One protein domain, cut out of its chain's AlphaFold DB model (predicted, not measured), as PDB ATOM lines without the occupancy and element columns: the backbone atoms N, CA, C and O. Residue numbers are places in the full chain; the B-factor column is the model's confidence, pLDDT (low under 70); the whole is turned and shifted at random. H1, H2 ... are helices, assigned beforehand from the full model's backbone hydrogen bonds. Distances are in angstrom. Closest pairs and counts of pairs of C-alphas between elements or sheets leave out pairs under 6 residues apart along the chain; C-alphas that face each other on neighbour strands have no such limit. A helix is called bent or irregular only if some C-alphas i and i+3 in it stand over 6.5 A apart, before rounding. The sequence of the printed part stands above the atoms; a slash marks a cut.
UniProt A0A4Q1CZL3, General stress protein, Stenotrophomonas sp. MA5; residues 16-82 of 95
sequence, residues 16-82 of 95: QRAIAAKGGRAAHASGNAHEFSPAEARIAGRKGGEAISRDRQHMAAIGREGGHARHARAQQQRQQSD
ATOM      1  N   GLN A  16     167.437 217.755 281.397       95.44
ATOM      2  CA  GLN A  16     167.944 217.120 280.182       95.44
ATOM      3  C   GLN A  16     168.839 215.918 280.511       95.44
ATOM      4  O   GLN A  16     168.623 214.816 280.002       95.44
ATOM      5  N   ARG A  17     169.805 216.090 281.426       95.75
ATOM      6  CA  ARG A  17     170.692 215.004 281.867       95.75
ATOM      7  C   ARG A  17     169.916 213.867 282.528       95.75
ATOM      8  O   ARG A  17     170.205 212.703 282.262       95.75
ATOM      9  N   ALA A  18     168.938 214.186 283.374       96.19
ATOM     10  CA  ALA A  18     168.115 213.184 284.046       96.19
ATOM     11  C   ALA A  18     167.300 212.352 283.044       96.19
ATOM     12  O   ALA A  18     167.251 211.125 283.155       96.19
ATOM     13  N   ILE A  19     166.706 212.999 282.038       94.44
ATOM     14  CA  ILE A  19     165.950 212.322 280.984       94.44
ATOM     15  C   ILE A  19     166.885 211.492 280.092       94.44
ATOM     16  O   ILE A  19     166.578 210.328 279.844       94.44
ATOM     17  N   ALA A  20     168.045 212.018 279.684       95.38
ATOM     18  CA  ALA A  20     169.046 211.259 278.924       95.38
ATOM     19  C   ALA A  20     169.511 210.010 279.690       95.38
ATOM     20  O   ALA A  20     169.521 208.905 279.149       95.38
ATOM     21  N   ALA A  21     169.816 210.158 280.984       95.12
ATOM     22  CA  ALA A  21     170.211 209.047 281.845       95.12
ATOM     23  C   ALA A  21     169.082 208.019 282.033       95.12
ATOM     24  O   ALA A  21     169.340 206.817 282.124       95.12
ATOM     25  N   LYS A  22     167.821 208.462 282.105       96.25
ATOM     26  CA  LYS A  22     166.660 207.564 282.157       96.25
ATOM     27  C   LYS A  22     166.482 206.812 280.836       96.25
ATOM     28  O   LYS A  22     166.282 205.604 280.875       96.25
ATOM     29  N   GLY A  23     166.607 207.497 279.701       94.62
ATOM     30  CA  GLY A  23     166.524 206.899 278.368       94.62
ATOM     31  C   GLY A  23     167.610 205.852 278.128       94.62
ATOM     32  O   GLY A  23     167.298 204.746 277.702       94.62
ATOM     33  N   GLY A  24     168.861 206.151 278.496       92.81
ATOM     34  CA  GLY A  24     169.969 205.197 278.387       92.81
ATOM     35  C   GLY A  24     169.748 203.937 279.227       92.81
ATOM     36  O   GLY A  24     169.874 202.825 278.721       92.81
ATOM     37  N   ARG A  25     169.329 204.091 280.492       93.19
ATOM     38  CA  ARG A  25     168.991 202.941 281.351       93.19
ATOM     39  C   ARG A  25     167.826 202.124 280.804       93.19
ATOM     40  O   ARG A  25     167.878 200.903 280.856       93.19
ATOM     41  N   ALA A  26     166.796 202.786 280.280       92.50
ATOM     42  CA  ALA A  26     165.650 202.112 279.685       92.50
ATOM     43  C   ALA A  26     166.038 201.321 278.427       92.50
ATOM     44  O   ALA A  26     165.600 200.189 278.287       92.50
ATOM     45  N   ALA A  27     166.889 201.876 277.558       92.62
ATOM     46  CA  ALA A  27     167.359 201.197 276.350       92.62
ATOM     47  C   ALA A  27     168.186 199.939 276.660       92.62
ATOM     48  O   ALA A  27     168.031 198.928 275.977       92.62
ATOM     49  N   HIS A  28     169.021 199.983 277.704       87.88
ATOM     50  CA  HIS A  28     169.709 198.793 278.212       87.88
ATOM     51  C   HIS A  28     168.723 197.785 278.810       87.88
ATOM     52  O   HIS A  28     168.727 196.626 278.418       87.88
ATOM     53  N   ALA A  29     167.820 198.228 279.689       88.81
ATOM     54  CA  ALA A  29     166.836 197.342 280.314       88.81
ATOM     55  C   ALA A  29     165.877 196.685 279.304       88.81
ATOM     56  O   ALA A  29     165.415 195.573 279.537       88.81
ATOM     57  N   SER A  30     165.568 197.359 278.192       90.88
ATOM     58  CA  SER A  30     164.701 196.836 277.133       90.88
ATOM     59  C   SER A  30     165.439 195.985 276.095       90.88
ATOM     60  O   SER A  30     164.804 195.550 275.139       90.88
ATOM     61  N   GLY A  31     166.761 195.806 276.217       85.81
ATOM     62  CA  GLY A  31     167.582 195.061 275.253       85.81
ATOM     63  C   GLY A  31     167.747 195.734 273.884       85.81
ATOM     64  O   GLY A  31     168.234 195.107 272.949       85.81
ATOM     65  N   ASN A  32     167.350 197.003 273.744       88.00
ATOM     66  CA  ASN A  32     167.531 197.757 272.498       88.00
ATOM     67  C   ASN A  32     168.963 198.290 272.358       88.00
ATOM     68  O   ASN A  32     169.407 198.593 271.251       88.00
ATOM     69  N   ALA A  33     169.667 198.462 273.479       87.50
ATOM     70  CA  ALA A  33     171.073 198.835 273.485       87.50
ATOM     71  C   ALA A  33     171.968 197.595 273.384       87.50
ATOM     72  O   ALA A  33     171.675 196.555 273.969       87.50
ATOM     73  N   HIS A  34     173.093 197.740 272.681       86.00
ATOM     74  CA  HIS A  34     174.136 196.718 272.636       86.00
ATOM     75  C   HIS A  34     174.781 196.543 274.014       86.00
ATOM     76  O   HIS A  34     175.201 197.521 274.642       86.00
ATOM     77  N   GLU A  35     174.888 195.297 274.467       86.25
ATOM     78  CA  GLU A  35     175.598 194.944 275.692       86.25
ATOM     79  C   GLU A  35     177.008 194.465 275.359       86.25
ATOM     80  O   GLU A  35     177.212 193.420 274.742       86.25
ATOM     81  N   PHE A  36     178.003 195.232 275.797       86.38
ATOM     82  CA  PHE A  36     179.394 194.861 275.594       86.38
ATOM     83  C   PHE A  36     179.769 193.691 276.498       86.38
ATOM     84  O   PHE A  36     179.785 193.804 277.726       86.38
ATOM     85  N   SER A  37     180.150 192.574 275.884       91.62
ATOM     86  CA  SER A  37     180.729 191.459 276.630       91.62
ATOM     87  C   SER A  37     182.173 191.776 277.063       91.62
ATOM     88  O   SER A  37     182.890 192.506 276.369       91.62
ATOM     89  N   PRO A  38     182.685 191.174 278.154       93.56
ATOM     90  CA  PRO A  38     184.097 191.303 278.527       93.56
ATOM     91  C   PRO A  38     185.070 190.860 277.421       93.56
ATOM     92  O   PRO A  38     186.181 191.383 277.310       93.56
ATOM     93  N   ALA A  39     184.671 189.888 276.594       93.38
ATOM     94  CA  ALA A  39     185.460 189.440 275.451       93.38
ATOM     95  C   ALA A  39     185.561 190.530 274.377       93.38
ATOM     96  O   ALA A  39     186.653 190.817 273.888       93.38
ATOM     97  N   GLU A  40     184.444 191.182 274.065       92.56
ATOM     98  CA  GLU A  40     184.389 192.284 273.110       92.56
ATOM     99  C   GLU A  40     185.181 193.498 273.598       92.56
ATOM    100  O   GLU A  40     185.988 194.040 272.847       92.56
ATOM    101  N   ALA A  41     185.050 193.857 274.880       94.12
ATOM    102  CA  ALA A  41     185.844 194.921 275.487       94.12
ATOM    103  C   ALA A  41     187.354 194.652 275.349       94.12
ATOM    104  O   ALA A  41     188.126 195.556 275.024       94.12
ATOM    105  N   ARG A  42     187.785 193.393 275.518       94.94
ATOM    106  CA  ARG A  42     189.184 192.988 275.317       94.94
ATOM    107  C   ARG A  42     189.620 193.129 273.858       94.94
ATOM    108  O   ARG A  42     190.721 193.613 273.606       94.94
ATOM    109  N   ILE A  43     188.783 192.723 272.904       95.75
ATOM    110  CA  ILE A  43     189.079 192.845 271.467       95.75
ATOM    111  C   ILE A  43     189.168 194.322 271.065       95.75
ATOM    112  O   ILE A  43     190.115 194.709 270.380       95.75
ATOM    113  N   ALA A  44     188.230 195.149 271.527       94.94
ATOM    114  CA  ALA A  44     188.228 196.587 271.290       94.94
ATOM    115  C   ALA A  44     189.472 197.254 271.895       94.94
ATOM    116  O   ALA A  44     190.154 198.012 271.208       94.94
ATOM    117  N   GLY A  45     189.821 196.907 273.138       94.38
ATOM    118  CA  GLY A  45     191.039 197.381 273.797       94.38
ATOM    119  C   GLY A  45     192.306 196.984 273.039       94.38
ATOM    120  O   GLY A  45     193.167 197.829 272.802       94.38
ATOM    121  N   ARG A  46     192.394 195.728 272.579       95.56
ATOM    122  CA  ARG A  46     193.510 195.254 271.749       95.56
ATOM    123  C   ARG A  46     193.607 196.046 270.445       95.56
ATOM    124  O   ARG A  46     194.675 196.560 270.144       95.56
ATOM    125  N   LYS A  47     192.500 196.203 269.713       96.00
ATOM    126  CA  LYS A  47     192.461 196.955 268.447       96.00
ATOM    127  C   LYS A  47     192.846 198.424 268.644       96.00
ATOM    128  O   LYS A  47     193.585 198.978 267.835       96.00
ATOM    129  N   GLY A  48     192.367 199.049 269.719       93.25
ATOM    130  CA  GLY A  48     192.748 200.410 270.092       93.25
ATOM    131  C   GLY A  48     194.243 200.515 270.375       93.25
ATOM    132  O   GLY A  48     194.913 201.364 269.794       93.25
ATOM    133  N   GLY A  49     194.779 199.598 271.187       92.38
ATOM    134  CA  GLY A  49     196.209 199.500 271.481       92.38
ATOM    135  C   GLY A  49     197.065 199.294 270.228       92.38
ATOM    136  O   GLY A  49     198.066 199.982 270.045       92.38
ATOM    137  N   GLU A  50     196.658 198.401 269.327       92.44
ATOM    138  CA  GLU A  50     197.319 198.158 268.037       92.44
ATOM    139  C   GLU A  50     197.310 199.396 267.131       92.44
ATOM    140  O   GLU A  50     198.271 199.626 266.400       92.44
ATOM    141  N   ALA A  51     196.247 200.204 267.167       91.00
ATOM    142  CA  ALA A  51     196.172 201.432 266.385       91.00
ATOM    143  C   ALA A  51     197.176 202.482 266.885       91.00
ATOM    144  O   ALA A  51     197.921 203.042 266.080       91.00
ATOM    145  N   ILE A  52     197.239 202.712 268.201       88.19
ATOM    146  CA  ILE A  52     198.111 203.742 268.790       88.19
ATOM    147  C   ILE A  52     199.584 203.317 268.881       88.19
ATOM    148  O   ILE A  52     200.477 204.154 268.806       88.19
ATOM    149  N   SER A  53     199.865 202.018 269.023       88.56
ATOM    150  CA  SER A  53     201.232 201.496 269.217       88.56
ATOM    151  C   SER A  53     202.104 201.523 267.962       88.56
ATOM    152  O   SER A  53     203.308 201.278 268.052       88.56
ATOM    153  N   ARG A  54     201.529 201.856 266.801       90.94
ATOM    154  CA  ARG A  54     202.276 202.032 265.547       90.94
ATOM    155  C   ARG A  54     203.243 203.213 265.609       90.94
ATOM    156  O   ARG A  54     204.311 203.142 265.007       90.94
ATOM    157  N   ASP A  55     202.900 204.263 266.353       92.69
ATOM    158  CA  ASP A  55     203.787 205.404 266.559       92.69
ATOM    159  C   ASP A  55     204.655 205.194 267.806       92.69
ATOM    160  O   ASP A  55     204.301 205.525 268.942       92.69
ATOM    161  N   ARG A  56     205.842 204.633 267.576       90.12
ATOM    162  CA  ARG A  56     206.821 204.384 268.637       90.12
ATOM    163  C   ARG A  56     207.322 205.677 269.287       90.12
ATOM    164  O   ARG A  56     207.615 205.665 270.482       90.12
ATOM    165  N   GLN A  57     207.454 206.768 268.530       92.44
ATOM    166  CA  GLN A  57     207.981 208.030 269.057       92.44
ATOM    167  C   GLN A  57     206.970 208.681 270.001       92.44
ATOM    168  O   GLN A  57     207.338 209.080 271.109       92.44
ATOM    169  N   HIS A  58     205.697 208.705 269.605       92.62
ATOM    170  CA  HIS A  58     204.593 209.152 270.448       92.62
ATOM    171  C   HIS A  58     204.481 208.319 271.731       92.62
ATOM    172  O   HIS A  58     204.443 208.873 272.832       92.62
ATOM    173  N   MET A  59     204.534 206.989 271.614       93.19
ATOM    174  CA  MET A  59     204.499 206.092 272.774       93.19
ATOM    175  C   MET A  59     205.667 206.316 273.736       93.19
ATOM    176  O   MET A  59     205.479 206.330 274.954       93.19
ATOM    177  N   ALA A  60     206.873 206.536 273.208       94.25
ATOM    178  CA  ALA A  60     208.036 206.860 274.025       94.25
ATOM    179  C   ALA A  60     207.873 208.208 274.748       94.25
ATOM    180  O   ALA A  60     208.290 208.335 275.899       94.25
ATOM    181  N   ALA A  61     207.257 209.204 274.106       94.31
ATOM    182  CA  ALA A  61     206.986 210.497 274.725       94.31
ATOM    183  C   ALA A  61     206.005 210.368 275.903       94.31
ATOM    184  O   ALA A  61     206.341 210.800 277.006       94.31
ATOM    185  N   ILE A  62     204.873 209.679 275.703       93.25
ATOM    186  CA  ILE A  62     203.892 209.388 276.765       93.25
ATOM    187  C   ILE A  62     204.549 208.615 277.915       93.25
ATOM    188  O   ILE A  62     204.359 208.944 279.086       93.25
ATOM    189  N   GLY A  63     205.346 207.590 277.594       94.00
ATOM    190  CA  GLY A  63     206.046 206.786 278.595       94.00
ATOM    191  C   GLY A  63     207.011 207.610 279.451       94.00
ATOM    192  O   GLY A  63     207.020 207.468 280.675       94.00
ATOM    193  N   ARG A  64     207.783 208.511 278.827       96.00
ATOM    194  CA  ARG A  64     208.672 209.438 279.547       96.00
ATOM    195  C   ARG A  64     207.890 210.373 280.462       96.00
ATOM    196  O   ARG A  64     208.237 210.484 281.634       96.00
ATOM    197  N   GLU A  65     206.827 210.999 279.963       95.44
ATOM    198  CA  GLU A  65     205.986 211.907 280.753       95.44
ATOM    199  C   GLU A  65     205.364 211.199 281.965       95.44
ATOM    200  O   GLU A  65     205.471 211.677 283.098       95.44
ATOM    201  N   GLY A  66     204.813 209.998 281.763       95.31
ATOM    202  CA  GLY A  66     204.290 209.169 282.849       95.31
ATOM    203  C   GLY A  66     205.359 208.786 283.879       95.31
ATOM    204  O   GLY A  66     205.083 208.770 285.081       95.31
ATOM    205  N   GLY A  67     206.590 208.518 283.433       95.44
ATOM    206  CA  GLY A  67     207.742 208.296 284.306       95.44
ATOM    207  C   GLY A  67     208.070 209.525 285.155       95.44
ATOM    208  O   GLY A  67     208.138 209.423 286.381       95.44
ATOM    209  N   HIS A  68     208.195 210.700 284.532       93.62
ATOM    210  CA  HIS A  68     208.457 211.959 285.232       93.62
ATOM    211  C   HIS A  68     207.377 212.277 286.272       93.62
ATOM    212  O   HIS A  68     207.711 212.597 287.412       93.62
ATOM    213  N   ALA A  69     206.097 212.103 285.929       93.19
ATOM    214  CA  ALA A  69     204.989 212.320 286.856       93.19
ATOM    215  C   ALA A  69     205.042 211.370 288.067       93.19
ATOM    216  O   ALA A  69     204.820 211.790 289.206       93.19
ATOM    217  N   ARG A  70     205.381 210.089 287.851       93.12
ATOM    218  CA  ARG A  70     205.561 209.119 288.945       93.12
ATOM    219  C   ARG A  70     206.738 209.489 289.843       93.12
ATOM    220  O   ARG A  70     206.588 209.445 291.063       93.12
ATOM    221  N   HIS A  71     207.872 209.874 289.261       88.81
ATOM    222  CA  HIS A  71     209.048 210.296 290.022       88.81
ATOM    223  C   HIS A  71     208.783 211.571 290.829       88.81
ATOM    224  O   HIS A  71     209.104 211.604 292.015       88.81
ATOM    225  N   ALA A  72     208.138 212.576 290.234       89.56
ATOM    226  CA  ALA A  72     207.762 213.807 290.924       89.56
ATOM    227  C   ALA A  72     206.828 213.525 292.112       89.56
ATOM    228  O   ALA A  72     207.086 213.973 293.226       89.56
ATOM    229  N   ARG A  73     205.795 212.693 291.915       90.81
ATOM    230  CA  ARG A  73     204.873 212.297 292.992       90.81
ATOM    231  C   ARG A  73     205.575 211.522 294.112       90.81
ATOM    232  O   ARG A  73     205.278 211.743 295.283       90.81
ATOM    233  N   ALA A  74     206.512 210.637 293.767       88.88
ATOM    234  CA  ALA A  74     207.296 209.885 294.746       88.88
ATOM    235  C   ALA A  74     208.226 210.795 295.567       88.88
ATOM    236  O   ALA A  74     208.367 210.598 296.772       88.88
ATOM    237  N   GLN A  75     208.833 211.810 294.943       85.94
ATOM    238  CA  GLN A  75     209.633 212.815 295.650       85.94
ATOM    239  C   GLN A  75     208.766 213.673 296.577       85.94
ATOM    240  O   GLN A  75     209.165 213.935 297.707       85.94
ATOM    241  N   GLN A  76     207.566 214.049 296.137       84.94
ATOM    242  CA  GLN A  76     206.623 214.835 296.932       84.94
ATOM    243  C   GLN A  76     206.130 214.064 298.168       84.94
ATOM    244  O   GLN A  76     206.065 214.625 299.257       84.94
ATOM    245  N   GLN A  77     205.860 212.760 298.031       83.06
ATOM    246  CA  GLN A  77     205.531 211.891 299.170       83.06
ATOM    247  C   GLN A  77     206.699 211.738 300.144       83.06
ATOM    248  O   GLN A  77     206.481 211.802 301.348       83.06
ATOM    249  N   ARG A  78     207.934 211.592 299.642       79.69
ATOM    250  CA  ARG A  78     209.133 211.517 300.495       79.69
ATOM    251  C   ARG A  78     209.367 212.808 301.279       79.69
ATOM    252  O   ARG A  78     209.686 212.743 302.457       79.69
ATOM    253  N   GLN A  79     209.149 213.963 300.653       72.81
ATOM    254  CA  GLN A  79     209.260 215.272 301.306       72.81
ATOM    255  C   GLN A  79     208.148 215.520 302.340       72.81
ATOM    256  O   GLN A  79     208.376 216.223 303.318       72.81
ATOM    257  N   GLN A  80     206.958 214.935 302.154       65.62
ATOM    258  CA  GLN A  80     205.874 214.985 303.146       65.62
ATOM    259  C   GLN A  80     206.129 214.062 304.342       65.62
ATOM    260  O   GLN A  80     205.722 214.387 305.450       65.62
ATOM    261  N   SER A  81     206.815 212.935 304.142       60.28
ATOM    262  CA  SER A  81     207.196 212.029 305.232       60.28
ATOM    263  C   SER A  81     208.452 212.468 305.998       60.28
ATOM    264  O   SER A  81     208.644 212.018 307.121       60.28
ATOM    265  N   ASP A  82     209.283 213.338 305.414       60.47
ATOM    266  CA  ASP A  82     210.470 213.922 306.069       60.47
ATOM    267  C   ASP A  82     210.124 215.162 306.925       60.47
ATOM    268  O   ASP A  82     210.885 215.564 307.797       60.47
TER     269      ASP A  82
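What this domain is: This is residues 16 to 82 of the 95 residues of the protein "General stress protein" of Stenotrophomonas sp. MA5 (UniProt A0A4Q1CZL3). Three helices are strung one after another in an open, angular chain with no packed core: H1 forms one end, H2 makes the middle stretch, and the long H3 forms the other end. H2 and the first part of H3 make a wide corner like an L across a tight link, while an eight-residue link carries the chain from H1 to H2. The printed part has 67 residues with three named helices, H1, H2 and H3 in that order along the chain, and no named strand; the class is all helix. The whole is extended, with a radius of gyration of the C-alphas of 20.6 A, and its outline is elongated, spanning 55 by 35 by 23 A.

How they stand to each other: H1, residues 16 to 29, comes first and touches no helix. A short link of 8 residues joins it to H2, residues 38 to 52, and H1 and H2 are apart. A tight link of 3 residues joins H2 to H3, residues 56 to 82. H2 and H3 are close but not clearly touching, with 1 pair of C-alphas within 8 A; this closest pair, the C-alphas of Ile 52 and Met 59, is 7.9 A apart. The lines of H2 and H3 are about perpendicular, at 73 degrees, and their centres are 26.3 A apart. H1 and H3 are apart. In H1, H2 and H3 every backbone O i to N i+4 pair is within hydrogen-bond range.

Where its parts are: H1 runs from Gln 16, with its C-alpha at (167.944, 217.120, 280.182), to Ala 29, 19.8 A from first to last C-alpha. H2 runs from Pro 38, with its C-alpha at (184.097, 191.303, 278.527), to Ile 52, and measures 21.1 A. H3, the longest helix with 27 residues, runs 38.8 A from Arg 56 to Asp 82, whose C-alpha is at (210.470, 213.922, 306.069). None of the three helices is bent or irregular.

The domain as a whole: The two C-alphas farthest apart are those of Asn 32 and Asp 82, at 56.9 A, and the first and last printed C-alphas, those of Gln 16 and Asp 82, are 49.9 A apart. Residues 16 to 23, 26 to 31, 37 to 43 and 45 to 82 stand free; the last of these stretches includes residues 56 to 82 of H3. The printed part has no cut, and neither of its two links is long. The mean pLDDT of the printed part is 90.2, and residues 80 to 82, in H3, are under 70.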